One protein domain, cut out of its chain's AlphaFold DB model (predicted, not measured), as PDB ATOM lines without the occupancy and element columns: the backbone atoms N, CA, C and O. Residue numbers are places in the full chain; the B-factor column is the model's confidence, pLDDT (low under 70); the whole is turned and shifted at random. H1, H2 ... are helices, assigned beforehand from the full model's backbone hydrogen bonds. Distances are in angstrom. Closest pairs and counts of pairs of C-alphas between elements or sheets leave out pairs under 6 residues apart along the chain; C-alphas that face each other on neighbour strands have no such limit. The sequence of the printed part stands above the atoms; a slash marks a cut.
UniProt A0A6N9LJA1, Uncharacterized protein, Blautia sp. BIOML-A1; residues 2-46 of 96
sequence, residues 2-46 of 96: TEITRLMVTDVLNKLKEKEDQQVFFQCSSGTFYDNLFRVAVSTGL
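What this domain is: This is residues 2 to 46 of the 96 residues of an uncharacterized protein of Blautia sp. BIOML-A1 (UniProt A0A6N9LJA1). A helix forms an arm whose first part sticks out, residues 4 to 11 of H1 standing free, and it leads into a helical hairpin of H2 and H3, side by side. H1 turns a corner of 81 degrees into H2. The printed part has 45 residues with three named helices, H1, H2 and H3, and no named strand; the class is all helix. It is loose, with a radius of gyration of the C-alphas of 12.2 A, and spans 35 by 20 by 18 A.

How they stand to each other: H1, residues 4 to 15, is close to but not clearly touching H2, residues 19 to 29; their closest C-alphas, of Lys 15 and Asp 21, are 6.6 A apart. H2 and H3, residues 35 to 44, touch, the closest C-alphas being those of Ser 29 and Asp 35, 5.1 A apart. This hairpin has a shallow tilt of 25 degrees, opposite ways. H1 and H3 are apart. In H1, H2 and H3 every O i to N i+4 pair is within hydrogen-bond range.

Where its parts are: H1 begins at C-alpha 4 (118.718, 93.182, 50.442) and is 16.3 A long. H2 is 15.3 A long. H3 is 14.2 A long and ends at C-alpha 44 (138.104, 76.791, 65.830).

The domain as a whole: The two C-alphas farthest apart, of Thr 2 and Gly 31, are 36.1 A apart. The printed part has no cut, and both links are tight. Mean pLDDT of the printed part is 85.2; residues 2 and 8 are under 70.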
ATOM      1  N   THR A   2     121.657  98.426  49.864       65.31
ATOM      2  CA  THR A   2     121.936  98.638  51.305       65.31
ATOM      3  C   THR A   2     121.160  97.765  52.296       65.31
ATOM      4  O   THR A   2     121.514  97.770  53.467       65.31
ATOM      5  N   GLU A   3     120.190  96.953  51.872       74.81
ATOM      6  CA  GLU A   3     119.405  96.140  52.824       74.81
ATOM      7  C   GLU A   3     119.191  94.703  52.343       74.81
ATOM      8  O   GLU A   3     119.523  93.768  53.064       74.81
ATOM      9  N   ILE A   4     118.815  94.514  51.073       75.31
ATOM     10  CA  ILE A   4     118.718  93.182  50.442       75.31
ATOM     11  C   ILE A   4     120.064  92.450  50.473       75.31
ATOM     12  O   ILE A   4     120.131  91.290  50.860       75.31
ATOM     13  N   THR A   5     121.160  93.133  50.132       72.00
ATOM     14  CA  THR A   5     122.507  92.544  50.193       72.00
ATOM     15  C   THR A   5     122.887  92.153  51.623       72.00
ATOM     16  O   THR A   5     123.518  91.124  51.829       72.00
ATOM     17  N   ARG A   6     122.471  92.937  52.626       74.19
ATOM     18  CA  ARG A   6     122.754  92.658  54.040       74.19
ATOM     19  C   ARG A   6     121.947  91.464  54.551       74.19
ATOM     20  O   ARG A   6     122.513  90.624  55.247       74.19
ATOM     21  N   LEU A   7     120.668  91.380  54.184       73.00
ATOM     22  CA  LEU A   7     119.796  90.235  54.460       73.00
ATOM     23  C   LEU A   7     120.372  88.960  53.842       73.00
ATOM     24  O   LEU A   7     120.673  88.028  54.574       73.00
ATOM     25  N   MET A   8     120.682  88.975  52.542       69.12
ATOM     26  CA  MET A   8     121.248  87.808  51.858       69.12
ATOM     27  C   MET A   8     122.577  87.345  52.466       69.12
ATOM     28  O   MET A   8     122.776  86.151  52.663       69.12
ATOM     29  N   VAL A   9     123.482  88.267  52.809       74.44
ATOM     30  CA  VAL A   9     124.747  87.908  53.474       74.44
ATOM     31  C   VAL A   9     124.492  87.319  54.864       74.44
ATOM     32  O   VAL A   9     125.129  86.338  55.237       74.44
ATOM     33  N   THR A  10     123.553  87.882  55.624       73.44
ATOM     34  CA  THR A  10     123.216  87.389  56.969       73.44
ATOM     35  C   THR A  10     122.585  86.000  56.910       73.44
ATOM     36  O   THR A  10     122.953  85.136  57.703       73.44
ATOM     37  N   ASP A  11     121.701  85.757  55.946       72.81
ATOM     38  CA  ASP A  11     121.052  84.464  55.743       72.81
ATOM     39  C   ASP A  11     122.065  83.391  55.342       72.81
ATOM     40  O   ASP A  11     122.061  82.302  55.912       72.81
ATOM     41  N   VAL A  12     123.000  83.710  54.439       73.38
ATOM     42  CA  VAL A  12     124.102  82.804  54.067       73.38
ATOM     43  C   VAL A  12     124.983  82.480  55.276       73.38
ATOM     44  O   VAL A  12     125.304  81.317  55.510       73.38
ATOM     45  N   LEU A  13     125.353  83.485  56.076       71.75
ATOM     46  CA  LEU A  13     126.189  83.284  57.264       71.75
ATOM     47  C   LEU A  13     125.473  82.495  58.364       71.75
ATOM     48  O   LEU A  13     126.109  81.697  59.048       71.75
ATOM     49  N   ASN A  14     124.171  82.711  58.552       73.75
ATOM     50  CA  ASN A  14     123.376  81.934  59.499       73.75
ATOM     51  C   ASN A  14     123.229  80.489  59.037       73.75
ATOM     52  O   ASN A  14     123.373  79.586  59.851       73.75
ATOM     53  N   LYS A  15     123.030  80.274  57.738       71.12
ATOM     54  CA  LYS A  15     122.921  78.941  57.155       71.12
ATOM     55  C   LYS A  15     124.202  78.117  57.342       71.12
ATOM     56  O   LYS A  15     124.143  76.965  57.738       71.12
ATOM     57  N   LEU A  16     125.375  78.738  57.215       71.94
ATOM     58  CA  LEU A  16     126.668  78.088  57.492       71.94
ATOM     59  C   LEU A  16     126.901  77.706  58.973       71.94
ATOM     60  O   LEU A  16     127.917  77.079  59.284       71.94
ATOM     61  N   LYS A  17     126.004  78.066  59.901       75.75
ATOM     62  CA  LYS A  17     126.052  77.581  61.293       75.75
ATOM     63  C   LYS A  17     125.449  76.184  61.444       75.75
ATOM     64  O   LYS A  17     125.784  75.501  62.410       75.75
ATOM     65  N   GLU A  18     124.597  75.765  60.513       84.62
ATOM     66  CA  GLU A  18     123.971  74.446  60.531       84.62
ATOM     67  C   GLU A  18     124.985  73.369  60.124       84.62
ATOM     68  O   GLU A  18     125.787  73.549  59.201       84.62
ATOM     69  N   LYS A  19     124.975  72.231  60.827       83.88
ATOM     70  CA  LYS A  19     125.982  71.172  60.632       83.88
ATOM     71  C   LYS A  19     125.918  70.577  59.230       83.88
ATOM     72  O   LYS A  19     126.955  70.254  58.654       83.88
ATOM     73  N   GLU A  20     124.720  70.439  58.686       87.75
ATOM     74  CA  GLU A  20     124.462  69.892  57.358       87.75
ATOM     75  C   GLU A  20     125.054  70.798  56.268       87.75
ATOM     76  O   GLU A  20     125.712  70.317  55.347       87.75
ATOM     77  N   ASP A  21     124.915  72.117  56.406       86.94
ATOM     78  CA  ASP A  21     125.477  73.072  55.450       86.94
ATOM     79  C   ASP A  21     127.012  73.152  55.550       86.94
ATOM     80  O   ASP A  21     127.697  73.277  54.532       86.94
ATOM     81  N   GLN A  22     127.584  72.983  56.750       89.25
ATOM     82  CA  GLN A  22     129.037  72.829  56.910       89.25
ATOM     83  C   GLN A  22     129.559  71.559  56.230       89.25
ATOM     84  O   GLN A  22     130.621  71.591  55.608       89.25
ATOM     85  N   GLN A  23     128.823  70.445  56.305       91.31
ATOM     86  CA  GLN A  23     129.194  69.209  55.609       91.31
ATOM     87  C   GLN A  23     129.226  69.406  54.094       91.31
ATOM     88  O   GLN A  23     130.200  69.004  53.456       91.31
ATOM     89  N   VAL A  24     128.216  70.074  53.528       92.19
ATOM     90  CA  VAL A  24     128.194  70.419  52.099       92.19
ATOM     91  C   VAL A  24     129.392  71.301  51.742       92.19
ATOM     92  O   VAL A  24     130.091  71.029  50.767       92.19
ATOM     93  N   PHE A  25     129.701  72.308  52.561       90.75
ATOM     94  CA  PHE A  25     130.858  73.177  52.344       90.75
ATOM     95  C   PHE A  25     132.196  72.413  52.362       90.75
ATOM     96  O   PHE A  25     133.040  72.606  51.479       90.75
ATOM     97  N   PHE A  26     132.387  71.499  53.316       93.81
ATOM     98  CA  PHE A  26     133.580  70.650  53.377       93.81
ATOM     99  C   PHE A  26     133.640  69.622  52.248       93.81
ATOM    100  O   PHE A  26     134.727  69.280  51.796       93.81
ATOM    101  N   GLN A  27     132.499  69.142  51.756       95.69
ATOM    102  CA  GLN A  27     132.461  68.281  50.579       95.69
ATOM    103  C   GLN A  27     132.888  69.049  49.322       95.69
ATOM    104  O   GLN A  27     133.663  68.529  48.525       95.69
ATOM    105  N   CYS A  28     132.428  70.293  49.160       94.69
ATOM    106  CA  CYS A  28     132.802  71.140  48.028       94.69
ATOM    107  C   CYS A  28     134.276  71.561  48.050       94.69
ATOM    108  O   CYS A  28     134.891  71.678  46.992       94.69
ATOM    109  N   SER A  29     134.835  71.819  49.233       95.56
ATOM    110  CA  SER A  29     136.240  72.223  49.377       95.56
ATOM    111  C   SER A  29     137.218  71.049  49.439       95.56
ATOM    112  O   SER A  29     138.413  71.261  49.225       95.56
ATOM    113  N   SER A  30     136.734  69.823  49.651       96.81
ATOM    114  CA  SER A  30     137.547  68.608  49.718       96.81
ATOM    115  C   SER A  30     138.488  68.470  48.518       96.81
ATOM    116  O   SER A  30     138.079  68.567  47.363       96.81
ATOM    117  N   GLY A  31     139.767  68.211  48.796       95.06
ATOM    118  CA  GLY A  31     140.808  68.050  47.775       95.06
ATOM    119  C   GLY A  31     141.327  69.361  47.172       95.06
ATOM    120  O   GLY A  31     142.278  69.333  46.393       95.06
ATOM    121  N   THR A  32     140.757  70.512  47.539       96.69
ATOM    122  CA  THR A  32     141.339  71.814  47.196       96.69
ATOM    123  C   THR A  32     142.486  72.158  48.142       96.69
ATOM    124  O   THR A  32     142.536  71.700  49.283       96.69
ATOM    125  N   PHE A  33     143.381  73.041  47.694       95.50
ATOM    126  CA  PHE A  33     144.469  73.569  48.520       95.50
ATOM    127  C   PHE A  33     143.979  74.165  49.856       95.50
ATOM    128  O   PHE A  33     144.671  74.080  50.867       95.50
ATOM    129  N   TYR A  34     142.771  74.739  49.875       93.94
ATOM    130  CA  TYR A  34     142.217  75.434  51.036       93.94
ATOM    131  C   TYR A  34     141.362  74.553  51.960       93.94
ATOM    132  O   TYR A  34     140.894  75.060  52.976       93.94
ATOM    133  N   ASP A  35     141.171  73.258  51.669       95.50
ATOM    134  CA  ASP A  35     140.318  72.370  52.482       95.50
ATOM    135  C   ASP A  35     140.718  72.393  53.967       95.50
ATOM    136  O   ASP A  35     139.906  72.690  54.843       95.50
ATOM    137  N   ASN A  36     142.006  72.182  54.252       94.00
ATOM    138  CA  ASN A  36     142.521  72.193  55.621       94.00
ATOM    139  C   ASN A  36     142.352  73.563  56.292       94.00
ATOM    140  O   ASN A  36     141.956  73.625  57.455       94.00
ATOM    141  N   LEU A  37     142.591  74.659  55.561       94.06
ATOM    142  CA  LEU A  37     142.398  76.016  56.082       94.06
ATOM    143  C   LEU A  37     140.942  76.232  56.508       94.06
ATOM    144  O   LEU A  37     140.683  76.719  57.608       94.06
ATOM    145  N   PHE A  38     139.989  75.843  55.661       93.50
ATOM    146  CA  PHE A  38     138.565  75.973  55.947       93.50
ATOM    147  C   PHE A  38     138.126  75.113  57.129       93.50
ATOM    148  O   PHE A  38     137.379  75.589  57.984       93.50
ATOM    149  N   ARG A  39     138.618  73.873  57.221       93.75
ATOM    150  CA  ARG A  39     138.334  72.991  58.361       93.75
ATOM    151  C   ARG A  39     138.804  73.601  59.672       93.75
ATOM    152  O   ARG A  39     138.031  73.628  60.627       93.75
ATOM    153  N   VAL A  40     140.028  74.125  59.721       93.44
ATOM    154  CA  VAL A  40     140.547  74.785  60.926       93.44
ATOM    155  C   VAL A  40     139.728  76.038  61.234       93.44
ATOM    156  O   VAL A  40     139.244  76.170  62.353       93.44
ATOM    157  N   ALA A  41     139.482  76.909  60.251       92.50
ATOM    158  CA  ALA A  41     138.721  78.146  60.443       92.50
ATOM    159  C   ALA A  41     137.325  77.903  61.038       92.50
ATOM    160  O   ALA A  41     136.946  78.527  62.026       92.50
ATOM    161  N   VAL A  42     136.571  76.964  60.461       90.69
ATOM    162  CA  VAL A  42     135.195  76.666  60.881       90.69
ATOM    163  C   VAL A  42     135.158  75.926  62.221       90.69
ATOM    164  O   VAL A  42     134.284  76.203  63.036       90.69
ATOM    165  N   SER A  43     136.102  75.015  62.482       89.75
ATOM    166  CA  SER A  43     136.116  74.235  63.731       89.75
ATOM    167  C   SER A  43     136.626  75.008  64.949       89.75
ATOM    168  O   SER A  43     136.259  74.672  66.072       89.75
ATOM    169  N   THR A  44     137.455  76.033  64.744       90.62
ATOM    170  CA  THR A  44     138.104  76.791  65.830       90.62
ATOM    171  C   THR A  44     137.556  78.207  65.994       90.62
ATOM    172  O   THR A  44     137.702  78.801  67.059       90.62
ATOM    173  N   GLY A  45     136.933  78.767  64.952       89.12
ATOM    174  CA  GLY A  45     136.467  80.154  64.943       89.12
ATOM    175  C   GLY A  45     137.584  81.197  64.827       89.12
ATOM    176  O   GLY A  45     137.315  82.385  65.016       89.12
ATOM    177  N   LEU A  46     138.820  80.783  64.517       91.31
ATOM    178  CA  LEU A  46     139.937  81.700  64.301       91.31
ATOM    179  C   LEU A  46     139.640  82.665  63.156       91.31
ATOM    180  O   LEU A  46     139.138  82.289  62.092       91.31
TER     181      LEU A  46